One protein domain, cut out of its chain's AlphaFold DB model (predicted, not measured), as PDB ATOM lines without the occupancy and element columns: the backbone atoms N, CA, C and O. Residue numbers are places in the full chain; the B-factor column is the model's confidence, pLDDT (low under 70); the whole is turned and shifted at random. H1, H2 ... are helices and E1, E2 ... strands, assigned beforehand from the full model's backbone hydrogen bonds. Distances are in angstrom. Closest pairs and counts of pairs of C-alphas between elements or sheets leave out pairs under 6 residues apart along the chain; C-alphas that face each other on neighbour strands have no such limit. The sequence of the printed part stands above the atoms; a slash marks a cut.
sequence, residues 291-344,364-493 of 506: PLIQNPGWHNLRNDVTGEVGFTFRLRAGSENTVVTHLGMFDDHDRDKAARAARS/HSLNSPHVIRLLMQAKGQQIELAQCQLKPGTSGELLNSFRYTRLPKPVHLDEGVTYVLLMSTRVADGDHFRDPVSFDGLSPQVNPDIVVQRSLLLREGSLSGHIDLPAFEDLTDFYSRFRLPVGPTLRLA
ATOM      1  N   PRO A 291     -44.942  38.245  37.453       90.94
ATOM      2  CA  PRO A 291     -44.861  38.302  35.992       90.94
ATOM      3  C   PRO A 291     -44.841  36.902  35.369       90.94
ATOM      4  O   PRO A 291     -44.223  35.981  35.899       90.94
ATOM      5  N   LEU A 292     -45.460  36.760  34.194       90.94
ATOM      6  CA  LEU A 292     -45.377  35.544  33.385       90.94
ATOM      7  C   LEU A 292     -43.924  35.203  33.042       90.94
ATOM      8  O   LEU A 292     -43.549  34.038  33.079       90.94
ATOM      9  N   ILE A 293     -43.124  36.208  32.682       87.56
ATOM     10  CA  ILE A 293     -41.711  36.040  32.340       87.56
ATOM     11  C   ILE A 293     -40.865  36.500  33.520       87.56
ATOM     12  O   ILE A 293     -40.790  37.693  33.816       87.56
ATOM     13  N   GLN A 294     -40.227  35.545  34.188       82.31
ATOM     14  CA  GLN A 294     -39.399  35.800  35.368       82.31
ATOM     15  C   GLN A 294     -37.941  36.009  34.985       82.31
ATOM     16  O   GLN A 294     -37.295  36.922  35.496       82.31
ATOM     17  N   ASN A 295     -37.461  35.237  34.010       80.56
ATOM     18  CA  ASN A 295     -36.189  35.471  33.346       80.56
ATOM     19  C   ASN A 295     -36.427  35.542  31.831       80.56
ATOM     20  O   ASN A 295     -36.893  34.555  31.254       80.56
ATOM     21  N   PRO A 296     -36.121  36.678  31.178       74.56
ATOM     22  CA  PRO A 296     -36.343  36.856  29.752       74.56
ATOM     23  C   PRO A 296     -35.400  36.012  28.895       74.56
ATOM     24  O   PRO A 296     -35.540  36.050  27.683       74.56
ATOM     25  N   GLY A 297     -34.432  35.276  29.458       72.75
ATOM     26  CA  GLY A 297     -33.470  34.508  28.667       72.75
ATOM     27  C   GLY A 297     -32.828  35.386  27.588       72.75
ATOM     28  O   GLY A 297     -32.491  36.542  27.847       72.75
ATOM     29  N   TRP A 298     -32.703  34.875  26.362       66.88
ATOM     30  CA  TRP A 298     -32.252  35.682  25.215       66.88
ATOM     31  C   TRP A 298     -33.403  35.985  24.240       66.88
ATOM     32  O   TRP A 298     -33.320  35.706  23.044       66.88
ATOM     33  N   HIS A 299     -34.508  36.517  24.770       63.56
ATOM     34  CA  HIS A 299     -35.723  36.821  24.004       63.56
ATOM     35  C   HIS A 299     -35.615  38.118  23.207       63.56
ATOM     36  O   HIS A 299     -35.117  39.122  23.712       63.56
ATOM     37  N   ASN A 300     -36.181  38.109  21.997       63.75
ATOM     38  CA  ASN A 300     -36.297  39.276  21.121       63.75
ATOM     39  C   ASN A 300     -37.732  39.358  20.631       63.75
ATOM     40  O   ASN A 300     -38.237  38.325  20.202       63.75
ATOM     41  N   LEU A 301     -38.351  40.543  20.654       68.25
ATOM     42  CA  LEU A 301     -39.681  40.804  20.084       68.25
ATOM     43  C   LEU A 301     -39.856  40.089  18.722       68.25
ATOM     44  O   LEU A 301     -38.897  39.951  17.972       68.25
ATOM     45  N   ARG A 302     -41.057  39.631  18.355       72.31
ATOM     46  CA  ARG A 302     -41.355  39.144  16.991       72.31
ATOM     47  C   ARG A 302     -42.228  40.165  16.256       72.31
ATOM     48  O   ARG A 302     -43.439  40.129  16.425       72.31
ATOM     49  N   ASN A 303     -41.653  41.067  15.452       71.44
ATOM     50  CA  ASN A 303     -42.420  41.961  14.556       71.44
ATOM     51  C   ASN A 303     -42.183  41.699  13.061       71.44
ATOM     52  O   ASN A 303     -42.747  42.384  12.213       71.44
ATOM     53  N   ASP A 304     -41.351  40.717  12.735       74.44
ATOM     54  CA  ASP A 304     -41.024  40.271  11.380       74.44
ATOM     55  C   ASP A 304     -42.245  39.688  10.645       74.44
ATOM     56  O   ASP A 304     -42.186  39.370   9.458       74.44
ATOM     57  N   VAL A 305     -43.385  39.601  11.335       79.75
ATOM     58  CA  VAL A 305     -44.684  39.197  10.808       79.75
ATOM     59  C   VAL A 305     -45.749  40.246  11.136       79.75
ATOM     60  O   VAL A 305     -45.832  40.747  12.253       79.75
ATOM     61  N   THR A 306     -46.608  40.562  10.166       86.62
ATOM     62  CA  THR A 306     -47.790  41.419  10.371       86.62
ATOM     63  C   THR A 306     -48.996  40.581  10.788       86.62
ATOM     64  O   THR A 306     -49.330  39.628  10.078       86.62
ATOM     65  N   GLY A 307     -49.670  40.941  11.881       89.31
ATOM     66  CA  GLY A 307     -50.841  40.225  12.398       89.31
ATOM     67  C   GLY A 307     -50.968  40.335  13.918       89.31
ATOM     68  O   GLY A 307     -50.657  41.374  14.494       89.31
ATOM     69  N   GLU A 308     -51.404  39.257  14.567       90.25
ATOM     70  CA  GLU A 308     -51.323  39.070  16.019       90.25
ATOM     71  C   GLU A 308     -50.479  37.827  16.332       90.25
ATOM     72  O   GLU A 308     -50.771  36.735  15.839       90.25
ATOM     73  N   VAL A 309     -49.446  37.980  17.163       89.38
ATOM     74  CA  VAL A 309     -48.626  36.872  17.676       89.38
ATOM     75  C   VAL A 309     -48.970  36.601  19.129       89.38
ATOM     76  O   VAL A 309     -49.283  37.516  19.892       89.38
ATOM     77  N   GLY A 310     -48.904  35.345  19.545       90.31
ATOM     78  CA  GLY A 310     -49.243  35.001  20.917       90.31
ATOM     79  C   GLY A 310     -49.293  33.510  21.162       90.31
ATOM     80  O   GLY A 310     -48.776  32.728  20.377       90.31
ATOM     81  N   PHE A 311     -49.900  33.080  22.255       90.81
ATOM     82  CA  PHE A 311     -49.919  31.665  22.607       90.81
ATOM     83  C   PHE A 311     -51.192  31.294  23.356       90.81
ATOM     84  O   PHE A 311     -51.807  32.131  24.023       90.81
ATOM     85  N   THR A 312     -51.584  30.022  23.259       92.06
ATOM     86  CA  THR A 312     -52.573  29.471  24.187       92.06
ATOM     87  C   THR A 312     -51.880  28.951  25.436       92.06
ATOM     88  O   THR A 312     -50.804  28.349  25.359       92.06
ATOM     89  N   PHE A 313     -52.510  29.137  26.589       93.44
ATOM     90  CA  PHE A 313     -52.010  28.659  27.872       93.44
ATOM     91  C   PHE A 313     -53.149  28.207  28.787       93.44
ATOM     92  O   PHE A 313     -54.326  28.451  28.515       93.44
ATOM     93  N   ARG A 314     -52.785  27.521  29.870       93.44
ATOM     94  CA  ARG A 314     -53.682  27.179  30.982       93.44
ATOM     95  C   ARG A 314     -53.007  27.481  32.305       93.44
ATOM     96  O   ARG A 314     -51.776  27.481  32.364       93.44
ATOM     97  N   LEU A 315     -53.814  27.647  33.347       91.31
ATOM     98  CA  LEU A 315     -53.318  27.494  34.705       91.31
ATOM     99  C   LEU A 315     -52.884  26.047  34.947       91.31
ATOM    100  O   LEU A 315     -53.505  25.098  34.447       91.31
ATOM    101  N   ARG A 316     -51.803  25.879  35.701       88.69
ATOM    102  CA  ARG A 316     -51.439  24.593  36.283       88.69
ATOM    103  C   ARG A 316     -52.486  24.236  37.341       88.69
ATOM    104  O   ARG A 316     -53.011  25.101  38.028       88.69
ATOM    105  N   ALA A 317     -52.804  22.950  37.447       86.12
ATOM    106  CA  ALA A 317     -53.688  22.473  38.505       86.12
ATOM    107  C   ALA A 317     -53.056  22.745  39.880       86.12
ATOM    108  O   ALA A 317     -51.876  22.437  40.075       86.12
ATOM    109  N   GLY A 318     -53.840  23.289  40.808       84.06
ATOM    110  CA  GLY A 318     -53.403  23.676  42.148       84.06
ATOM    111  C   GLY A 318     -52.724  25.046  42.230       84.06
ATOM    112  O   GLY A 318     -52.091  25.329  43.243       84.06
ATOM    113  N   SER A 319     -52.811  25.879  41.189       83.44
ATOM    114  CA  SER A 319     -52.271  27.243  41.219       83.44
ATOM    115  C   SER A 319     -53.105  28.150  42.123       83.44
ATOM    116  O   SER A 319     -54.291  28.359  41.885       83.44
ATOM    117  N   GLU A 320     -52.469  28.738  43.135       81.69
ATOM    118  CA  GLU A 320     -53.130  29.650  44.081       81.69
ATOM    119  C   GLU A 320     -53.320  31.058  43.489       81.69
ATOM    120  O   GLU A 320     -54.299  31.746  43.783       81.69
ATOM    121  N   ASN A 321     -52.416  31.472  42.597       81.75
ATOM    122  CA  ASN A 321     -52.429  32.790  41.973       81.75
ATOM    123  C   ASN A 321     -53.138  32.758  40.618       81.75
ATOM    124  O   ASN A 321     -52.579  32.361  39.597       81.75
ATOM    125  N   THR A 322     -54.390  33.218  40.599       88.50
ATOM    126  CA  THR A 322     -55.271  33.093  39.427       88.50
ATOM    127  C   THR A 322     -55.714  34.428  38.831       88.50
ATOM    128  O   THR A 322     -56.412  34.459  37.822       88.50
ATOM    129  N   VAL A 323     -55.319  35.556  39.425       94.31
ATOM    130  CA  VAL A 323     -55.829  36.880  39.044       94.31
ATOM    131  C   VAL A 323     -54.830  37.623  38.169       94.31
ATOM    132  O   VAL A 323     -53.788  38.054  38.648       94.31
ATOM    133  N   VAL A 324     -55.154  37.857  36.900       96.19
ATOM    134  CA  VAL A 324     -54.369  38.720  36.011       96.19
ATOM    135  C   VAL A 324     -54.658  40.179  36.332       96.19
ATOM    136  O   VAL A 324     -55.791  40.651  36.235       96.19
ATOM    137  N   THR A 325     -53.609  40.916  36.679       95.88
ATOM    138  CA  THR A 325     -53.692  42.332  37.055       95.88
ATOM    139  C   THR A 325     -53.124  43.255  35.983       95.88
ATOM    140  O   THR A 325     -53.503  44.424  35.922       95.88
ATOM    141  N   HIS A 326     -52.203  42.759  35.150       96.44
ATOM    142  CA  HIS A 326     -51.537  43.546  34.113       96.44
ATOM    143  C   HIS A 326     -51.413  42.744  32.824       96.44
ATOM    144  O   HIS A 326     -51.189  41.532  32.855       96.44
ATOM    145  N   LEU A 327     -51.475  43.458  31.706       96.88
ATOM    146  CA  LEU A 327     -51.028  42.987  30.398       96.88
ATOM    147  C   LEU A 327     -49.825  43.819  29.973       96.88
ATOM    148  O   LEU A 327     -49.706  44.988  30.348       96.88
ATOM    149  N   GLY A 328     -48.924  43.233  29.202       93.69
ATOM    150  CA  GLY A 328     -47.716  43.921  28.782       93.69
ATOM    151  C   GLY A 328     -47.105  43.336  27.528       93.69
ATOM    152  O   GLY A 328     -47.602  42.357  26.970       93.69
ATOM    153  N   MET A 329     -45.993  43.933  27.119       90.31
ATOM    154  CA  MET A 329     -45.176  43.405  26.039       90.31
ATOM    155  C   MET A 329     -43.687  43.614  26.277       90.31
ATOM    156  O   MET A 329     -43.287  44.403  27.136       90.31
ATOM    157  N   PHE A 330     -42.874  42.905  25.505       86.25
ATOM    158  CA  PHE A 330     -41.439  43.147  25.431       86.25
ATOM    159  C   PHE A 330     -41.162  44.543  24.850       86.25
ATOM    160  O   PHE A 330     -41.741  44.919  23.837       86.25
ATOM    161  N   ASP A 331     -40.285  45.299  25.504       81.38
ATOM    162  CA  ASP A 331     -39.991  46.713  25.222       81.38
ATOM    163  C   ASP A 331     -38.477  47.021  25.244       81.38
ATOM    164  O   ASP A 331     -38.062  48.119  24.890       81.38
ATOM    165  N   ASP A 332     -37.637  46.062  25.657       75.38
ATOM    166  CA  ASP A 332     -36.162  46.140  25.653       75.38
ATOM    167  C   ASP A 332     -35.561  47.402  26.306       75.38
ATOM    168  O   ASP A 332     -34.489  47.901  25.944       75.38
ATOM    169  N   HIS A 333     -36.266  47.959  27.289       74.62
ATOM    170  CA  HIS A 333     -35.874  49.200  27.952       74.62
ATOM    171  C   HIS A 333     -34.549  49.080  28.729       74.62
ATOM    172  O   HIS A 333     -33.870  50.090  28.933       74.62
ATOM    173  N   ASP A 334     -34.171  47.872  29.158       65.38
ATOM    174  CA  ASP A 334     -33.002  47.559  29.992       65.38
ATOM    175  C   ASP A 334     -31.722  47.205  29.209       65.38
ATOM    176  O   ASP A 334     -30.681  46.978  29.823       65.38
ATOM    177  N   ARG A 335     -31.761  47.298  27.875       67.31
ATOM    178  CA  ARG A 335     -30.612  47.369  26.947       67.31
ATOM    179  C   ARG A 335     -29.468  46.412  27.234       67.31
ATOM    180  O   ARG A 335     -28.398  46.781  27.737       67.31
ATOM    181  N   ASP A 336     -29.667  45.207  26.741       61.47
ATOM    182  CA  ASP A 336     -28.609  44.230  26.614       61.47
ATOM    183  C   ASP A 336     -27.943  44.307  25.239       61.47
ATOM    184  O   ASP A 336     -28.607  44.353  24.203       61.47
ATOM    185  N   LYS A 337     -26.609  44.271  25.209       59.81
ATOM    186  CA  LYS A 337     -25.884  43.923  23.979       59.81
ATOM    187  C   LYS A 337     -25.767  42.409  23.890       59.81
ATOM    188  O   LYS A 337     -25.401  41.777  24.884       59.81
ATOM    189  N   ALA A 338     -26.035  41.853  22.708       55.66
ATOM    190  CA  ALA A 338     -25.767  40.449  22.426       55.66
ATOM    191  C   ALA A 338     -24.311  40.119  22.791       55.66
ATOM    192  O   ALA A 338     -23.404  40.897  22.487       55.66
ATOM    193  N   ALA A 339     -24.102  38.995  23.478       56.31
ATOM    194  CA  ALA A 339     -22.764  38.578  23.891       56.31
ATOM    195  C   ALA A 339     -21.915  38.072  22.712       56.31
ATOM    196  O   ALA A 339     -20.694  38.170  22.758       56.31
ATOM    197  N   ARG A 340     -22.571  37.586  21.650       58.38
ATOM    198  CA  ARG A 340     -21.959  37.089  20.414       58.38
ATOM    199  C   ARG A 340     -22.826  37.405  19.203       58.38
ATOM    200  O   ARG A 340     -24.008  37.730  19.346       58.38
ATOM    201  N   ALA A 341     -22.233  37.289  18.018       55.78
ATOM    202  CA  ALA A 341     -22.974  37.378  16.774       55.78
ATOM    203  C   ALA A 341     -23.953  36.204  16.628       55.78
ATOM    204  O   ALA A 341     -23.790  35.108  17.172       55.78
ATOM    205  N   ALA A 342     -24.986  36.467  15.851       52.97
ATOM    206  CA  ALA A 342     -25.969  35.512  15.403       52.97
ATOM    207  C   ALA A 342     -25.410  34.133  14.980       52.97
ATOM    208  O   ALA A 342     -24.528  34.080  14.124       52.97
ATOM    209  N   ARG A 343     -25.964  33.013  15.496       52.88
ATOM    210  CA  ARG A 343     -25.592  31.623  15.106       52.88
ATOM    211  C   ARG A 343     -24.108  31.259  15.296       52.88
ATOM    212  O   ARG A 343     -23.686  30.190  14.861       52.88
ATOM    213  N   SER A 344     -23.306  32.115  15.928       55.62
ATOM    214  CA  SER A 344     -21.913  31.794  16.222       55.62
ATOM    215  C   SER A 344     -21.840  30.715  17.302       55.62
ATOM    216  O   SER A 344     -22.554  30.778  18.307       55.62
ATOM    217  N   HIS A 364     -34.730  54.157  24.654       65.06
ATOM    218  CA  HIS A 364     -35.455  53.294  23.730       65.06
ATOM    219  C   HIS A 364     -36.838  53.071  24.346       65.06
ATOM    220  O   HIS A 364     -36.961  52.773  25.532       65.06
ATOM    221  N   SER A 365     -37.850  53.341  23.541       68.88
ATOM    222  CA  SER A 365     -39.271  53.165  23.806       68.88
ATOM    223  C   SER A 365     -39.847  52.610  22.516       68.88
ATOM    224  O   SER A 365     -39.230  52.761  21.457       68.88
ATOM    225  N   LEU A 366     -41.050  52.054  22.606       80.62
ATOM    226  CA  LEU A 366     -41.828  51.694  21.432       80.62
ATOM    227  C   LEU A 366     -41.867  52.832  20.399       80.62
ATOM    228  O   LEU A 366     -42.048  53.997  20.773       80.62
ATOM    229  N   ASN A 367     -41.724  52.479  19.125       84.50
ATOM    230  CA  ASN A 367     -41.846  53.346  17.956       84.50
ATOM    231  C   ASN A 367     -43.224  53.218  17.296       84.50
ATOM    232  O   ASN A 367     -43.683  54.181  16.677       84.50
ATOM    233  N   SER A 368     -43.923  52.099  17.506       87.19
ATOM    234  CA  SER A 368     -45.284  51.888  17.015       87.19
ATOM    235  C   SER A 368     -46.287  51.501  18.110       87.19
ATOM    236  O   SER A 368     -45.915  51.119  19.221       87.19
ATOM    237  N   PRO A 369     -47.598  51.693  17.860       91.25
ATOM    238  CA  PRO A 369     -48.635  51.230  18.768       91.25
ATOM    239  C   PRO A 369     -48.882  49.722  18.627       91.25
ATOM    240  O   PRO A 369     -49.056  49.216  17.520       91.25
ATOM    241  N   HIS A 370     -49.023  49.043  19.763       92.06
ATOM    242  CA  HIS A 370     -49.376  47.632  19.877       92.06
ATOM    243  C   HIS A 370     -50.597  47.442  20.776       92.06
ATOM    244  O   HIS A 370     -50.792  48.161  21.757       92.06
ATOM    245  N   VAL A 371     -51.417  46.451  20.449       94.25
ATOM    246  CA  VAL A 371     -52.589  46.035  21.216       94.25
ATOM    247  C   VAL A 371     -52.310  44.659  21.802       94.25
ATOM    248  O   VAL A 371     -51.910  43.761  21.067       94.25
ATOM    249  N   ILE A 372     -52.519  44.496  23.108       95.69
ATOM    250  CA  ILE A 372     -52.357  43.230  23.825       95.69
ATOM    251  C   ILE A 372     -53.731  42.792  24.313       95.69
ATOM    252  O   ILE A 372     -54.440  43.586  24.930       95.69
ATOM    253  N   ARG A 373     -54.109  41.542  24.045       95.94
ATOM    254  CA  ARG A 373     -55.445  40.998  24.327       95.94
ATOM    255  C   ARG A 373     -55.339  39.681  25.074       95.94
ATOM    256  O   ARG A 373     -54.544  38.817  24.706       95.94
ATOM    257  N   LEU A 374     -56.171  39.525  26.095       97.00
ATOM    258  CA  LEU A 374     -56.377  38.279  26.821       97.00
ATOM    259  C   LEU A 374     -57.775  37.757  26.503       97.00
ATOM    260  O   LEU A 374     -58.769  38.443  26.740       97.00
ATOM    261  N   LEU A 375     -57.847  36.536  25.989       95.06
ATOM    262  CA  LEU A 375     -59.085  35.880  25.596       95.06
ATOM    263  C   LEU A 375     -59.240  34.539  26.309       95.06
ATOM    264  O   LEU A 375     -58.262  33.887  26.672       95.06
ATOM    265  N   MET A 376     -60.484  34.100  26.442       94.06
ATOM    266  CA  MET A 376     -60.858  32.752  26.851       94.06
ATOM    267  C   MET A 376     -61.439  31.987  25.666       94.06
ATOM    268  O   MET A 376     -62.261  32.517  24.917       94.06
ATOM    269  N   GLN A 377     -61.056  30.717  25.535       88.69
ATOM    270  CA  GLN A 377     -61.649  29.789  24.581       88.69
ATOM    271  C   GLN A 377     -62.701  28.921  25.284       88.69
ATOM    272  O   GLN A 377     -62.366  28.048  26.084       88.69
ATOM    273  N   ALA A 378     -63.978  29.126  24.956       80.75
ATOM    274  CA  ALA A 378     -65.099  28.394  25.544       80.75
ATOM    275  C   ALA A 378     -66.082  27.935  24.459       80.75
ATOM    276  O   ALA A 378     -66.591  28.744  23.691       80.75
ATOM    277  N   LYS A 379     -66.367  26.624  24.393       74.44
ATOM    278  CA  LYS A 379     -67.373  26.025  23.483       74.44
ATOM    279  C   LYS A 379     -67.237  26.457  22.007       74.44
ATOM    280  O   LYS A 379     -68.230  26.696  21.329       74.44
ATOM    281  N   GLY A 380     -66.003  26.581  21.514       69.38
ATOM    282  CA  GLY A 380     -65.719  27.014  20.137       69.38
ATOM    283  C   GLY A 380     -65.862  28.523  19.890       69.38
ATOM    284  O   GLY A 380     -65.598  28.973  18.780       69.38
ATOM    285  N   GLN A 381     -66.225  29.304  20.910       74.75
ATOM    286  CA  GLN A 381     -66.250  30.763  20.880       74.75
ATOM    287  C   GLN A 381     -65.048  31.355  21.621       74.75
ATOM    288  O   GLN A 381     -64.434  30.718  22.483       74.75
ATOM    289  N   GLN A 382     -64.722  32.592  21.256       81.25
ATOM    290  CA  GLN A 382     -63.672  33.388  21.876       81.25
ATOM    291  C   GLN A 382     -64.313  34.567  22.582       81.25
ATOM    292  O   GLN A 382     -65.106  35.296  21.985       81.25
ATOM    293  N   ILE A 383     -63.961  34.740  23.846       90.56
ATOM    294  CA  ILE A 383     -64.450  35.840  24.665       90.56
ATOM    295  C   ILE A 383     -63.234  36.648  25.083       90.56
ATOM    296  O   ILE A 383     -62.356  36.132  25.775       90.56
ATOM    297  N   GLU A 384     -63.159  37.897  24.634       94.44
ATOM    298  CA  GLU A 384     -62.135  38.824  25.097       94.44
ATOM    299  C   GLU A 384     -62.426  39.219  26.544       94.44
ATOM    300  O   GLU A 384     -63.519  39.679  26.870       94.44
ATOM    301  N   LEU A 385     -61.447  38.995  27.414       96.44
ATOM    302  CA  LEU A 385     -61.546  39.276  28.842       96.44
ATOM    303  C   LEU A 385     -60.922  40.625  29.192       96.44
ATOM    304  O   LEU A 385     -61.404  41.314  30.089       96.44
ATOM    305  N   ALA A 386     -59.839  40.987  28.504       97.06
ATOM    306  CA  ALA A 386     -59.142  42.248  28.699       97.06
ATOM    307  C   ALA A 386     -58.307  42.633  27.474       97.06
ATOM    308  O   ALA A 386     -57.812  41.773  26.744       97.06
ATOM    309  N   GLN A 387     -58.084  43.938  27.321       95.88
ATOM    310  CA  GLN A 387     -57.208  44.513  26.310       95.88
ATOM    311  C   GLN A 387     -56.454  45.717  26.886       95.88
ATOM    312  O   GLN A 387     -57.002  46.479  27.685       95.88
ATOM    313  N   CYS A 388     -55.215  45.930  26.444       94.38
ATOM    314  CA  CYS A 388     -54.513  47.201  26.609       94.38
ATOM    315  C   CYS A 388     -53.842  47.637  25.300       94.38
ATOM    316  O   CYS A 388     -53.617  46.830  24.398       94.38
ATOM    317  N   GLN A 389     -53.540  48.932  25.194       93.12
ATOM    318  CA  GLN A 389     -52.794  49.499  24.075       93.12
ATOM    319  C   GLN A 389     -51.532  50.177  24.602       93.12
ATOM    320  O   GLN A 389     -51.605  51.057  25.461       93.12
ATOM    321  N   LEU A 390     -50.383  49.786  24.061       90.06
ATOM    322  CA  LEU A 390     -49.085  50.388  24.328       90.06
ATOM    323  C   LEU A 390     -48.652  51.168  23.090       90.06
ATOM    324  O   LEU A 390     -48.624  50.621  21.997       90.06
ATOM    325  N   LYS A 391     -48.355  52.457  23.240       89.06
ATOM    326  CA  LYS A 391     -47.926  53.349  22.147       89.06
ATOM    327  C   LYS A 391     -46.638  54.095  22.512       89.06
ATOM    328  O   LYS A 391     -46.309  54.152  23.704       89.06
ATOM    329  N   PRO A 392     -45.940  54.720  21.549       87.38
ATOM    330  CA  PRO A 392     -44.765  55.533  21.846       87.38
ATOM    331  C   PRO A 392     -45.041  56.546  22.961       87.38
ATOM    332  O   PRO A 392     -46.064  57.235  22.948       87.38
ATOM    333  N   GLY A 393     -44.156  56.597  23.959       78.94
ATOM    334  CA  GLY A 393     -44.291  57.485  25.119       78.94
ATOM    335  C   GLY A 393     -45.282  57.034  26.202       78.94
ATOM    336  O   GLY A 393     -45.492  57.770  27.163       78.94
ATOM    337  N   THR A 394     -45.887  55.844  26.097       78.00
ATOM    338  CA  THR A 394     -46.787  55.321  27.146       78.00
ATOM    339  C   THR A 394     -46.006  54.983  28.414       78.00
ATOM    340  O   THR A 394     -45.086  54.163  28.388       78.00
ATOM    341  N   SER A 395     -46.392  55.574  29.547       78.69
ATOM    342  CA  SER A 395     -45.891  55.169  30.863       78.69
ATOM    343  C   SER A 395     -46.372  53.760  31.203       78.69
ATOM    344  O   SER A 395     -47.537  53.437  30.985       78.69
ATOM    345  N   GLY A 396     -45.503  52.937  31.775       85.00
ATOM    346  CA  GLY A 396     -45.846  51.598  32.238       85.00
ATOM    347  C   GLY A 396     -44.833  51.119  33.263       85.00
ATOM    348  O   GLY A 396     -43.768  51.720  33.418       85.00
ATOM    349  N   GLU A 397     -45.172  50.043  33.960       89.56
ATOM    350  CA  GLU A 397     -44.247  49.400  34.886       89.56
ATOM    351  C   GLU A 397     -43.218  48.595  34.092       89.56
ATOM    352  O   GLU A 397     -43.578  47.774  33.249       89.56
ATOM    353  N   LEU A 398     -41.939  48.861  34.339       87.00
ATOM    354  CA  LEU A 398     -40.826  48.255  33.622       87.00
ATOM    355  C   LEU A 398     -40.207  47.142  34.462       87.00
ATOM    356  O   LEU A 398     -39.823  47.375  35.607       87.00
ATOM    357  N   LEU A 399     -40.117  45.940  33.897       84.94
ATOM    358  CA  LEU A 399     -39.537  44.779  34.567       84.94
ATOM    359  C   LEU A 399     -38.950  43.803  33.542       84.94
ATOM    360  O   LEU A 399     -39.675  43.325  32.674       84.94
ATOM    361  N   ASN A 400     -37.660  43.474  33.674       78.44
ATOM    362  CA  ASN A 400     -36.967  42.433  32.899       78.44
ATOM    363  C   ASN A 400     -37.173  42.534  31.373       78.44
ATOM    364  O   ASN A 400     -37.607  41.572  30.748       78.44
ATOM    365  N   SER A 401     -36.916  43.702  30.784       81.31
ATOM    366  CA  SER A 401     -37.173  44.008  29.364       81.31
ATOM    367  C   SER A 401     -38.647  44.116  28.948       81.31
ATOM    368  O   SER A 401     -38.916  44.401  27.783       81.31
ATOM    369  N   PHE A 402     -39.615  43.964  29.858       87.31
ATOM    370  CA  PHE A 402     -41.049  44.107  29.570       87.31
ATOM    371  C   PHE A 402     -41.646  45.394  30.142       87.31
ATOM    372  O   PHE A 402     -41.242  45.874  31.201       87.31
ATOM    373  N   ARG A 403     -42.663  45.915  29.452       89.75
ATOM    374  CA  ARG A 403     -43.504  47.035  29.880       89.75
ATOM    375  C   ARG A 403     -44.919  46.539  30.160       89.75
ATOM    376  O   ARG A 403     -45.569  45.983  29.277       89.75
ATOM    377  N   TYR A 404     -45.402  46.782  31.373       92.81
ATOM    378  CA  TYR A 404     -46.717  46.366  31.854       92.81
ATOM    379  C   TYR A 404     -47.661  47.559  32.018       92.81
ATOM    380  O   TYR A 404     -47.272  48.634  32.475       92.81
ATOM    381  N   THR A 405     -48.932  47.337  31.684       94.19
ATOM    382  CA  THR A 405     -50.048  48.255  31.931       94.19
ATOM    383  C   THR A 405     -51.062  47.582  32.841       94.19
ATOM    384  O   THR A 405     -51.478  46.447  32.590       94.19
ATOM    385  N   ARG A 406     -51.471  48.285  33.899       94.62
ATOM    386  CA  ARG A 406     -52.488  47.798  34.831       94.62
ATOM    387  C   ARG A 406     -53.842  47.714  34.150       94.62
ATOM    388  O   ARG A 406     -54.270  48.657  33.486       94.62
ATOM    389  N   LEU A 407     -54.520  46.588  34.334       94.94
ATOM    390  CA  LEU A 407     -55.888  46.427  33.875       94.94
ATOM    391  C   LEU A 407     -56.834  47.257  34.753       94.94
ATOM    392  O   LEU A 407     -56.702  47.221  35.979       94.94
ATOM    393  N   PRO A 408     -57.822  47.958  34.166       92.00
ATOM    394  CA  PRO A 408     -58.847  48.659  34.942       92.00
ATOM    395  C   PRO A 408     -59.650  47.714  35.842       92.00
ATOM    396  O   PRO A 408     -60.051  48.085  36.941       92.00
ATOM    397  N   LYS A 409     -59.869  46.482  35.368       93.62
ATOM    398  CA  LYS A 409     -60.512  45.400  36.107       93.62
ATOM    399  C   LYS A 409     -59.631  44.148  36.029       93.62
ATOM    400  O   LYS A 409     -59.323  43.727  34.912       93.62
ATOM    401  N   PRO A 410     -59.232  43.555  37.168       94.81
ATOM    402  CA  PRO A 410     -58.521  42.283  37.168       94.81
ATOM    403  C   PRO A 410     -59.351  41.161  36.533       94.81
ATOM    404  O   PRO A 410     -60.584  41.180  36.582       94.81
ATOM    405  N   VAL A 411     -58.673  40.177  35.948       96.38
ATOM    406  CA  VAL A 411     -59.302  39.021  35.295       96.38
ATOM    407  C   VAL A 411     -58.966  37.761  36.078       96.38
ATOM    408  O   VAL A 411     -57.795  37.435  36.235       96.38
ATOM    409  N   HIS A 412     -59.983  37.043  36.546       95.12
ATOM    410  CA  HIS A 412     -59.802  35.744  37.189       95.12
ATOM    411  C   HIS A 412     -59.660  34.653  36.128       95.12
ATOM    412  O   HIS A 412     -60.425  34.611  35.161       95.12
ATOM    413  N   LEU A 413     -58.661  33.799  36.311       94.31
ATOM    414  CA  LEU A 413     -58.425  32.613  35.509       94.31
ATOM    415  C   LEU A 413     -58.929  31.381  36.267       94.31
ATOM    416  O   LEU A 413     -58.706  31.244  37.464       94.31
ATOM    417  N   ASP A 414     -59.564  30.469  35.549       91.94
ATOM    418  CA  ASP A 414     -60.113  29.227  36.069       91.94
ATOM    419  C   ASP A 414     -59.256  28.045  35.608       91.94
ATOM    420  O   ASP A 414     -58.752  27.994  34.476       91.94
ATOM    421  N   GLU A 415     -59.110  27.050  36.478       91.12
ATOM    422  CA  GLU A 415     -58.463  25.795  36.113       91.12
ATOM    423  C   GLU A 415     -59.226  25.067  34.996       91.12
ATOM    424  O   GLU A 415     -60.448  25.130  34.874       91.12
ATOM    425  N   GLY A 416     -58.491  24.349  34.142       89.56
ATOM    426  CA  GLY A 416     -59.073  23.589  33.029       89.56
ATOM    427  C   GLY A 416     -59.516  24.434  31.825       89.56
ATOM    428  O   GLY A 416     -59.772  23.869  30.759       89.56
ATOM    429  N   VAL A 417     -59.532  25.764  31.942       92.56
ATOM    430  CA  VAL A 417     -59.857  26.682  30.845       92.56
ATOM    431  C   VAL A 417     -58.619  26.976  29.993       92.56
ATOM    432  O   VAL A 417     -57.513  27.148  30.504       92.56
ATOM    433  N   THR A 418     -58.794  27.019  28.667       94.12
ATOM    434  CA  THR A 418     -57.759  27.496  27.738       94.12
ATOM    435  C   THR A 418     -57.904  28.998  27.527       94.12
ATOM    436  O   THR A 418     -58.938  29.472  27.053       94.12
ATOM    437  N   TYR A 419     -56.830  29.722  27.815       95.50
ATOM    438  CA  TYR A 419     -56.696  31.148  27.562       95.50
ATOM    439  C   TYR A 419     -55.793  31.403  26.362       95.50
ATOM    440  O   TYR A 419     -54.984  30.554  25.979       95.50
ATOM    441  N   VAL A 420     -55.936  32.584  25.772       93.94
ATOM    442  CA  VAL A 420     -55.131  33.059  24.652       93.94
ATOM    443  C   VAL A 420     -54.608  34.443  24.985       93.94
ATOM    444  O   VAL A 420     -55.391  35.328  25.321       93.94
ATOM    445  N   LEU A 421     -53.298  34.628  24.888       95.31
ATOM    446  CA  LEU A 421     -52.665  35.933  25.032       95.31
ATOM    447  C   LEU A 421     -52.068  36.336  23.686       95.31
ATOM    448  O   LEU A 421     -51.254  35.590  23.146       95.31
ATOM    449  N   LEU A 422     -52.483  37.486  23.156       93.25
ATOM    450  CA  LEU A 422     -52.111  37.989  21.832       93.25
ATOM    451  C   LEU A 422     -51.517  39.394  21.922       93.25
ATOM    452  O   LEU A 422     -51.893  40.173  22.797       93.25
ATOM    453  N   MET A 423     -50.645  39.727  20.978       93.25
ATOM    454  CA  MET A 423     -50.120  41.067  20.737       93.25
ATOM    455  C   MET A 423     -50.119  41.362  19.237       93.25
ATOM    456  O   MET A 423     -49.661  40.534  18.450       93.25
ATOM    457  N   SER A 424     -50.572  42.549  18.836       92.00
ATOM    458  CA  SER A 424     -50.491  42.992  17.442       92.00
ATOM    459  C   SER A 424     -49.049  43.291  17.022       92.00
ATOM    460  O   SER A 424     -48.312  43.954  17.753       92.00
ATOM    461  N   THR A 425     -48.675  42.896  15.811       87.88
ATOM    462  CA  THR A 425     -47.340  43.093  15.236       87.88
ATOM    463  C   THR A 425     -47.435  43.627  13.815       87.88
ATOM    464  O   THR A 425     -48.395  43.344  13.088       87.88
ATOM    465  N   ARG A 426     -46.429  44.395  13.388       86.50
ATOM    466  CA  ARG A 426     -46.332  44.890  12.016       86.50
ATOM    467  C   ARG A 426     -44.880  44.890  11.549       86.50
ATOM    468  O   ARG A 426     -44.004  45.423  12.213       86.50
ATOM    469  N   VAL A 427     -44.651  44.360  10.348       84.25
ATOM    470  CA  VAL A 427     -43.323  44.403   9.723       84.25
ATOM    471  C   VAL A 427     -42.862  45.846   9.558       84.25
ATOM    472  O   VAL A 427     -43.619  46.687   9.065       84.25
ATOM    473  N   ALA A 428     -41.601  46.097   9.919       81.00
ATOM    474  CA  ALA A 428     -40.945  47.398   9.792       81.00
ATOM    475  C   ALA A 428     -41.678  48.536  10.533       81.00
ATOM    476  O   ALA A 428     -41.687  49.678  10.079       81.00
ATOM    477  N   ASP A 429     -42.275  48.231  11.687       83.62
ATOM    478  CA  ASP A 429     -42.900  49.214  12.584       83.62
ATOM    479  C   ASP A 429     -41.883  50.106  13.334       83.62
ATOM    480  O   ASP A 429     -42.256  51.062  14.018       83.62
ATOM    481  N   GLY A 430     -40.589  49.844  13.134       77.81
ATOM    482  CA  GLY A 430     -39.479  50.617  13.675       77.81
ATOM    483  C   GLY A 430     -39.088  50.218  15.093       77.81
ATOM    484  O   GLY A 430     -38.103  50.756  15.599       77.81
ATOM    485  N   ASP A 431     -39.805  49.295  15.737       78.75
ATOM    486  CA  ASP A 431     -39.433  48.789  17.055       78.75
ATOM    487  C   ASP A 431     -38.099  48.037  17.018       78.75
ATOM    488  O   ASP A 431     -37.638  47.582  15.970       78.75
ATOM    489  N   HIS A 432     -37.396  48.006  18.151       66.50
ATOM    490  CA  HIS A 432     -36.064  47.410  18.193       66.50
ATOM    491  C   HIS A 432     -36.138  45.908  18.464       66.50
ATOM    492  O   HIS A 432     -36.776  45.457  19.413       66.50
ATOM    493  N   PHE A 433     -35.396  45.158  17.657       60.94
ATOM    494  CA  PHE A 433     -35.077  43.753  17.873       60.94
ATOM    495  C   PHE A 433     -33.661  43.705  18.404       60.94
ATOM    496  O   PHE A 433     -32.762  44.282  17.785       60.94
ATOM    497  N   ARG A 434     -33.431  42.959  19.486       59.78
ATOM    498  CA  ARG A 434     -32.085  42.422  19.692       59.78
ATOM    499  C   ARG A 434     -31.761  41.539  18.475       59.78
ATOM    500  O   ARG A 434     -32.671  40.970  17.869       59.78
ATOM    501  N   ASP A 435     -30.491  41.494  18.089       48.69
ATOM    502  CA  ASP A 435     -29.979  40.811  16.889       48.69
ATOM    503  C   ASP A 435     -30.716  39.472  16.599       48.69
ATOM    504  O   ASP A 435     -30.840  38.649  17.513       48.69
ATOM    505  N   PRO A 436     -31.243  39.255  15.372       44.53
ATOM    506  CA  PRO A 436     -32.242  38.235  15.010       44.53
ATOM    507  C   PRO A 436     -31.896  36.753  15.231       44.53
ATOM    508  O   PRO A 436     -32.628  35.894  14.741       44.53
ATOM    509  N   VAL A 437     -30.825  36.388  15.935       45.72
ATOM    510  CA  VAL A 437     -30.394  34.981  15.993       45.72
ATOM    511  C   VAL A 437     -29.973  34.505  17.386       45.72
ATOM    512  O   VAL A 437     -29.200  33.563  17.545       45.72
ATOM    513  N   SER A 438     -30.591  35.063  18.422       43.81
ATOM    514  CA  SER A 438     -30.605  34.462  19.760       43.81
ATOM    515  C   SER A 438     -31.554  33.258  19.879       43.81
ATOM    516  O   SER A 438     -31.935  32.883  20.982       43.81
ATOM    517  N   PHE A 439     -31.962  32.622  18.774       46.41
ATOM    518  CA  PHE A 439     -32.947  31.538  18.826       46.41
ATOM    519  C   PHE A 439     -32.386  30.209  19.353       46.41
ATOM    520  O   PHE A 439     -33.185  29.438  19.874       46.41
ATOM    521  N   ASP A 440     -31.059  30.033  19.383       48.41
ATOM    522  CA  ASP A 440     -30.359  29.034  20.226       48.41
ATOM    523  C   ASP A 440     -30.176  29.496  21.687       48.41
ATOM    524  O   ASP A 440     -29.524  28.841  22.496       48.41
ATOM    525  N   GLY A 441     -30.719  30.659  22.041       55.03
ATOM    526  CA  GLY A 441     -30.689  31.191  23.389       55.03
ATOM    527  C   GLY A 441     -31.702  30.518  24.295       55.03
ATOM    528  O   GLY A 441     -32.800  30.151  23.870       55.03
ATOM    529  N   LEU A 442     -31.311  30.387  25.561       59.50
ATOM    530  CA  LEU A 442     -32.112  29.791  26.620       59.50
ATOM    531  C   LEU A 442     -33.545  30.347  26.597       59.50
ATOM    532  O   LEU A 442     -33.765  31.565  26.635       59.50
ATOM    533  N   SER A 443     -34.511  29.432  26.520       72.56
ATOM    534  CA  SER A 443     -35.937  29.713  26.678       72.56
ATOM    535  C   SER A 443     -36.212  30.484  27.971       72.56
ATOM    536  O   SER A 443     -35.439  30.381  28.928       72.56
ATOM    537  N   PRO A 444     -37.287  31.293  28.022       79.44
ATOM    538  CA  PRO A 444     -37.502  32.155  29.163       79.44
ATOM    539  C   PRO A 444     -37.908  31.270  30.337       79.44
ATOM    540  O   PRO A 444     -38.612  30.268  30.162       79.44
ATOM    541  N   GLN A 445     -37.533  31.661  31.548       82.44
ATOM    542  CA  GLN A 445     -38.151  31.047  32.715       82.44
ATOM    543  C   GLN A 445     -39.541  31.653  32.868       82.44
ATOM    544  O   GLN A 445     -39.699  32.853  33.126       82.44
ATOM    545  N   VAL A 446     -40.541  30.808  32.632       85.44
ATOM    546  CA  VAL A 446     -41.956  31.158  32.714       85.44
ATOM    547  C   VAL A 446     -42.471  30.824  34.105       85.44
ATOM    548  O   VAL A 446     -42.104  29.797  34.677       85.44
ATOM    549  N   ASN A 447     -43.361  31.676  34.603       87.31
ATOM    550  CA  ASN A 447     -44.103  31.470  35.832       87.31
ATOM    551  C   ASN A 447     -44.668  30.033  35.908       87.31
ATOM    552  O   ASN A 447     -45.352  29.597  34.971       87.31
ATOM    553  N   PRO A 448     -44.406  29.290  36.999       85.00
ATOM    554  CA  PRO A 448     -44.789  27.887  37.113       85.00
ATOM    555  C   PRO A 448     -46.304  27.670  37.103       85.00
ATOM    556  O   PRO A 448     -46.730  26.588  36.685       85.00
ATOM    557  N   ASP A 449     -47.107  28.669  37.478       87.06
ATOM    558  CA  ASP A 449     -48.571  28.613  37.457       87.06
ATOM    559  C   ASP A 449     -49.141  28.556  36.035       87.06
ATOM    560  O   ASP A 449     -50.305  28.215  35.843       87.06
ATOM    561  N   ILE A 450     -48.336  28.853  35.010       88.56
ATOM    562  CA  ILE A 450     -48.789  28.927  33.622       88.56
ATOM    563  C   ILE A 450     -48.136  27.837  32.773       88.56
ATOM    564  O   ILE A 450     -46.917  27.689  32.691       88.56
ATOM    565  N   VAL A 451     -48.972  27.068  32.078       88.56
ATOM    566  CA  VAL A 451     -48.546  26.040  31.125       88.56
ATOM    567  C   VAL A 451     -48.834  26.516  29.707       88.56
ATOM    568  O   VAL A 451     -49.987  26.531  29.266       88.56
ATOM    569  N   VAL A 452     -47.777  26.862  28.967       87.94
ATOM    570  CA  VAL A 452     -47.863  27.174  27.532       87.94
ATOM    571  C   VAL A 452     -48.261  25.915  26.761       87.94
ATOM    572  O   VAL A 452     -47.663  24.848  26.915       87.94
ATOM    573  N   GLN A 453     -49.292  26.037  25.930       88.69
ATOM    574  CA  GLN A 453     -49.827  24.929  25.144       88.69
ATOM    575  C   GLN A 453     -49.419  24.985  23.674       88.69
ATOM    576  O   GLN A 453     -49.251  23.923  23.087       88.69
ATOM    577  N   ARG A 454     -49.302  26.176  23.070       87.81
ATOM    578  CA  ARG A 454     -48.814  26.375  21.689       87.81
ATOM    579  C   ARG A 454     -48.645  27.860  21.361       87.81
ATOM    580  O   ARG A 454     -49.393  28.677  21.892       87.81
ATOM    581  N   SER A 455     -47.736  28.181  20.446       87.88
ATOM    582  CA  SER A 455     -47.642  29.490  19.793       87.88
ATOM    583  C   SER A 455     -48.748  29.684  18.753       87.88
ATOM    584  O   SER A 455     -49.313  28.709  18.260       87.88
ATOM    585  N   LEU A 456     -49.016  30.932  18.385       86.81
ATOM    586  CA  LEU A 456     -50.053  31.349  17.450       86.81
ATOM    587  C   LEU A 456     -49.568  32.529  16.609       86.81
ATOM    588  O   LEU A 456     -48.959  33.461  17.139       86.81
ATOM    589  N   LEU A 457     -49.948  32.517  15.334       87.19
ATOM    590  CA  LEU A 457     -49.986  33.692  14.471       87.19
ATOM    591  C   LEU A 457     -51.372  33.811  13.826       87.19
ATOM    592  O   LEU A 457     -51.855  32.863  13.201       87.19
ATOM    593  N   LEU A 458     -51.991  34.987  13.950       87.44
ATOM    594  CA  LEU A 458     -53.270  35.332  13.325       87.44
ATOM    595  C   LEU A 458     -53.053  36.440  12.289       87.44
ATOM    596  O   LEU A 458     -52.542  37.506  12.622       87.44
ATOM    597  N   ARG A 459     -53.451  36.210  11.033       79.38
ATOM    598  CA  ARG A 459     -53.357  37.221   9.956       79.38
ATOM    599  C   ARG A 459     -54.632  38.053   9.793       79.38
ATOM    600  O   ARG A 459     -54.553  39.196   9.365       79.38
ATOM    601  N   GLU A 460     -55.782  37.499  10.176       70.19
ATOM    602  CA  GLU A 460     -57.113  38.104   9.978       70.19
ATOM    603  C   GLU A 460     -57.960  38.090  11.267       70.19
ATOM    604  O   GLU A 460     -59.185  38.032  11.227       70.19
ATOM    605  N   GLY A 461     -57.314  38.073  12.439       64.06
ATOM    606  CA  GLY A 461     -57.992  38.139  13.742       64.06
ATOM    607  C   GLY A 461     -58.831  36.912  14.130       64.06
ATOM    608  O   GLY A 461     -59.476  36.928  15.175       64.06
ATOM    609  N   SER A 462     -58.831  35.836  13.330       65.00
ATOM    610  CA  SER A 462     -59.541  34.590  13.649       65.00
ATOM    611  C   SER A 462     -58.599  33.459  14.064       65.00
ATOM    612  O   SER A 462     -57.737  33.038  13.292       65.00
ATOM    613  N   LEU A 463     -58.835  32.877  15.248       64.06
ATOM    614  CA  LEU A 463     -58.173  31.639  15.684       64.06
ATOM    615  C   LEU A 463     -58.627  30.393  14.908       64.06
ATOM    616  O   LEU A 463     -57.966  29.371  15.031       64.06
ATOM    617  N   SER A 464     -59.713  30.402  14.126       59.56
ATOM    618  CA  SER A 464     -60.103  29.204  13.353       59.56
ATOM    619  C   SER A 464     -59.175  28.926  12.163       59.56
ATOM    620  O   SER A 464     -59.115  27.790  11.703       59.56
ATOM    621  N   GLY A 465     -58.416  29.934  11.719       58.69
ATOM    622  CA  GLY A 465     -57.363  29.835  10.704       58.69
ATOM    623  C   GLY A 465     -55.972  30.140  11.260       58.69
ATOM    624  O   GLY A 465     -55.120  30.628  10.521       58.69
ATOM    625  N   HIS A 466     -55.755  29.934  12.566       66.75
ATOM    626  CA  HIS A 466     -54.432  30.134  13.152       66.75
ATOM    627  C   HIS A 466     -53.411  29.236  12.449       66.75
ATOM    628  O   HIS A 466     -53.690  28.074  12.150       66.75
ATOM    629  N   ILE A 467     -52.217  29.773  12.246       69.69
ATOM    630  CA  ILE A 467     -51.057  28.998  11.823       69.69
ATOM    631  C   ILE A 467     -50.045  28.970  12.962       69.69
ATOM    632  O   ILE A 467     -50.052  29.845  13.840       69.69
ATOM    633  N   ASP A 468     -49.195  27.947  12.963       74.38
ATOM    634  CA  ASP A 468     -48.004  27.976  13.799       74.38
ATOM    635  C   ASP A 468     -47.182  29.209  13.410       74.38
ATOM    636  O   ASP A 468     -47.147  29.621  12.246       74.38
ATOM    637  N   LEU A 469     -46.581  29.860  14.408       76.69
ATOM    638  CA  LEU A 469     -45.732  31.008  14.140       76.69
ATOM    639  C   LEU A 469     -44.585  30.531  13.238       76.69
ATOM    640  O   LEU A 469     -43.842  29.646  13.680       76.69
ATOM    641  N   PRO A 470     -44.413  31.104  12.031       72.69
ATOM    642  CA  PRO A 470     -43.382  30.664  11.111       72.69
ATOM    643  C   PRO A 470     -42.035  30.625  11.819       72.69
ATOM    644  O   PRO A 470     -41.640  31.585  12.509       72.69
ATOM    645  N   ALA A 471     -41.381  29.475  11.691       71.31
ATOM    646  CA  ALA A 471     -40.009  29.320  12.121       71.31
ATOM    647  C   ALA A 471     -39.081  30.096  11.168       71.31
ATOM    648  O   ALA A 471     -39.521  30.692  10.180       71.31
ATOM    649  N   PHE A 472     -37.789  30.141  11.484       65.50
ATOM    650  CA  PHE A 472     -36.800  30.693  10.556       65.50
ATOM    651  C   PHE A 472     -36.696  29.826   9.304       65.50
ATOM    652  O   PHE A 472     -37.025  28.648   9.350       65.50
ATOM    653  N   GLU A 473     -36.201  30.404   8.208       65.19
ATOM    654  CA  GLU A 473     -36.086  29.737   6.900       65.19
ATOM    655  C   GLU A 473     -35.380  28.368   6.964       65.19
ATOM    656  O   GLU A 473     -35.682  27.470   6.186       65.19
ATOM    657  N   ASP A 474     -34.463  28.186   7.911       62.38
ATOM    658  CA  ASP A 474     -33.700  26.958   8.122       62.38
ATOM    659  C   ASP A 474     -34.260  26.033   9.220       62.38
ATOM    660  O   ASP A 474     -33.659  24.994   9.493       62.38
ATOM    661  N   LEU A 475     -35.375  26.392   9.862       71.69
ATOM    662  CA  LEU A 475     -36.039  25.626  10.920       71.69
ATOM    663  C   LEU A 475     -37.400  25.108  10.447       71.69
ATOM    664  O   LEU A 475     -38.086  25.718   9.636       71.69
ATOM    665  N   THR A 476     -37.816  23.972  10.989       77.31
ATOM    666  CA  THR A 476     -39.153  23.419  10.755       77.31
ATOM    667  C   THR A 476     -40.212  24.224  11.502       77.31
ATOM    668  O   THR A 476     -39.955  24.745  12.588       77.31
ATOM    669  N   ASP A 477     -41.441  24.234  10.988       77.06
ATOM    670  CA  ASP A 477     -42.574  24.903  11.645       77.06
ATOM    671  C   ASP A 477     -42.860  24.355  13.055       77.06
ATOM    672  O   ASP A 477     -43.323  25.081  13.938       77.06
ATOM    673  N   PHE A 478     -42.507  23.090  13.315       79.12
ATOM    674  CA  PHE A 478     -42.633  22.481  14.640       79.12
ATOM    675  C   PHE A 478     -41.748  23.136  15.701       79.12
ATOM    676  O   PHE A 478     -42.060  23.019  16.886       79.12
ATOM    677  N   TYR A 479     -40.695  23.851  15.310       77.50
ATOM    678  CA  TYR A 479     -39.780  24.489  16.250       77.50
ATOM    679  C   TYR A 479     -40.460  25.549  17.109       77.50
ATOM    680  O   TYR A 479     -40.228  25.636  18.312       77.50
ATOM    681  N   SER A 480     -41.346  26.341  16.510       77.88
ATOM    682  CA  SER A 480     -42.096  27.364  17.238       77.88
ATOM    683  C   SER A 480     -43.175  26.753  18.137       77.88
ATOM    684  O   SER A 480     -43.647  27.398  19.074       77.88
ATOM    685  N   ARG A 481     -43.559  25.491  17.903       81.25
ATOM    686  CA  ARG A 481     -44.622  24.811  18.646       81.25
ATOM    687  C   ARG A 481     -44.230  24.687  20.116       81.25
ATOM    688  O   ARG A 481     -43.189  24.144  20.450       81.25
ATOM    689  N   PHE A 482     -45.078  25.170  21.019       82.88
ATOM    690  CA  PHE A 482     -44.815  25.269  22.470       82.88
ATOM    691  C   PHE A 482     -43.789  26.329  22.893       82.88
ATOM    692  O   PHE A 482     -43.699  26.599  24.091       82.88
ATOM    693  N   ARG A 483     -43.050  26.951  21.966       78.75
ATOM    694  CA  ARG A 483     -42.172  28.073  22.304       78.75
ATOM    695  C   ARG A 483     -43.024  29.311  22.563       78.75
ATOM    696  O   ARG A 483     -44.027  29.541  21.889       78.75
ATOM    697  N   LEU A 484     -42.637  30.104  23.555       78.44
ATOM    698  CA  LEU A 484     -43.292  31.376  23.828       78.44
ATOM    699  C   LEU A 484     -42.899  32.378  22.725       78.44
ATOM    700  O   LEU A 484     -41.712  32.683  22.595       78.44
ATOM    701  N   PRO A 485     -43.843  32.876  21.904       75.69
ATOM    702  CA  PRO A 485     -43.543  33.955  20.980       75.69
ATOM    703  C   PRO A 485     -43.259  35.210  21.772       75.69
ATOM    704  O   PRO A 485     -44.069  35.641  22.593       75.69
ATOM    705  N   VAL A 486     -42.104  35.799  21.521       71.19
ATOM    706  CA  VAL A 486     -41.727  37.013  22.219       71.19
ATOM    707  C   VAL A 486     -42.611  38.157  21.742       71.19
ATOM    708  O   VAL A 486     -42.697  38.459  20.552       71.19
ATOM    709  N   GLY A 487     -43.273  38.794  22.692       80.38
ATOM    710  CA  GLY A 487     -44.234  39.842  22.418       80.38
ATOM    711  C   GLY A 487     -45.090  40.041  23.646       80.38
ATOM    712  O   GLY A 487     -44.661  40.776  24.532       80.38
ATOM    713  N   PRO A 488     -46.244  39.366  23.750       91.81
ATOM    714  CA  PRO A 488     -47.146  39.570  24.865       91.81
ATOM    715  C   PRO A 488     -46.641  38.941  26.171       91.81
ATOM    716  O   PRO A 488     -46.073  37.850  26.190       91.81
ATOM    717  N   THR A 489     -46.947  39.601  27.284       93.62
ATOM    718  CA  THR A 489     -46.785  39.083  28.646       93.62
ATOM    719  C   THR A 489     -47.981  39.488  29.514       93.62
ATOM    720  O   THR A 489     -48.795  40.336  29.135       93.62
ATOM    721  N   LEU A 490     -48.098  38.880  30.691       95.56
ATOM    722  CA  LEU A 490     -49.093  39.225  31.703       95.56
ATOM    723  C   LEU A 490     -48.471  39.184  33.100       95.56
ATOM    724  O   LEU A 490     -47.383  38.638  33.283       95.56
ATOM    725  N   ARG A 491     -49.162  39.758  34.086       94.44
ATOM    726  CA  ARG A 491     -48.792  39.656  35.504       94.44
ATOM    727  C   ARG A 491     -49.964  39.120  36.312       94.44
ATOM    728  O   ARG A 491     -51.051  39.703  36.266       94.44
ATOM    729  N   LEU A 492     -49.727  38.043  37.049       92.12
ATOM    730  CA  LEU A 492     -50.625  37.540  38.079       92.12
ATOM    731  C   LEU A 492     -50.481  38.394  39.346       92.12
ATOM    732  O   LEU A 492     -49.437  39.008  39.572       92.12
ATOM    733  N   ALA A 493     -51.534  38.480  40.153       86.06
ATOM    734  CA  ALA A 493     -51.446  39.053  41.487       86.06
ATOM    735  C   ALA A 493     -50.376  38.306  42.302       86.06
ATOM    736  O   ALA A 493     -50.154  37.113  42.103       86.06
TER     737      ALA A 493
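Overview. This is residues 291 to 344 and 364 to 493 of the 506 residues of the protein "Sulfatase domain-containing protein" of Rhodopirellula sp (UniProt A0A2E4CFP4). Two strongly twisted sheets of strands lie face to face as a sandwich, E5 E4 E8 E2 E9 over E6 E7 E3 E10, with the strands of the one crossing those of the other at 38 degrees. The smaller sheet is also curled, long loops run out from the sandwich, and the short helix H1 lies near E9, at an edge of the larger sheet. The printed part has 184 residues, with ten named strands and one named helix in the order E1 to E9, H1, E10; both sheets are antiparallel, and the class is mostly strand, though under half of the residues are in named elements. The whole is compact, with a radius of gyration of the C-alphas of 15.5 A and spans of 44 by 37 by 31 A.

Along the chain. The first named strand, E1, is residues 293 to 295 and begins with C-alpha 293 at (-41.711, 36.040, 32.340). E2, residues 307 to 315, is 25.8 A long, and E3, residues 323 to 330, is 20.8 A long and bends by 51 degrees at residue 326. After the cut come E4, residues 370 to 378, 25.5 A, and E5, residues 381 to 390, 26.3 A, which bends by 58 degrees at residue 385. E6 is residues 397 to 399, and E7, residues 402 to 412, is the longest strand by residues, 21.9 A from end to end, bending by 96 degrees at residue 408. E8, residues 418 to 425, is 22.5 A long; E9, residues 450 to 458, is 21.8 A long, begins at (-48.789, 28.927, 33.622) and bends by 63 degrees at residue 453. H1 is residues 477 to 480, and E10, residues 488 to 492, ends with C-alpha 492 at (-50.625, 37.540, 38.079).

Arrangement. In the larger sheet E5 and E9 are the edge strands. E4 and E5 form a hairpin, with N 374 and O 386 at 2.9 A. E4 and E8 are antiparallel at 158 degrees, with N 375 and O 420 at 2.8 A. E8 and E2 have N 423 and O 309 at 2.8 A, and E2 and E9 have N 456 and O 310 at 2.7 A. In the other sheet E6 and E10 are the edge strands. E6 and E7 form a hairpin, with N 404 and O 397 at 2.8 A. E7 and E3 have N 405 and O 327 at 2.8 A, and E3 and E10 have N 328 and O 489 at 2.9 A. Between the sheets, the closest C-alphas of E8 and E10 are those of Met 423 and Pro 488, 5.3 A apart, and those of E5 and E7 are Leu 385 and Val 411, 6.8 A. E1 pairs with no named strand, but its residues 293 to 295 pair antiparallel with residues 445 to 446. H1 is only just not on the larger sheet, with 4 pairs of C-alphas within 10 A; its closest C-alphas to E9 are those of Ser 480 and Ser 455, 6.5 A. H1 is too short for any O i to N i+4 pair, and its one O i to N i+3 pair is within range.

Size, cuts and confidence. The two C-alphas farthest apart are those of Arg 340 and Lys 379, 46.8 A. Residues 345 to 363 are not printed, and C-alphas 344 and 364 are 26.5 A apart across the cut, in the link E3 to E4. The long links are E1 to E2, E8 to E9 and E9 to H1. The mean pLDDT of the printed part is 80.8; 39 residues are under 70, among them residues 334 to 344, 432 to 442 and 461 to 467.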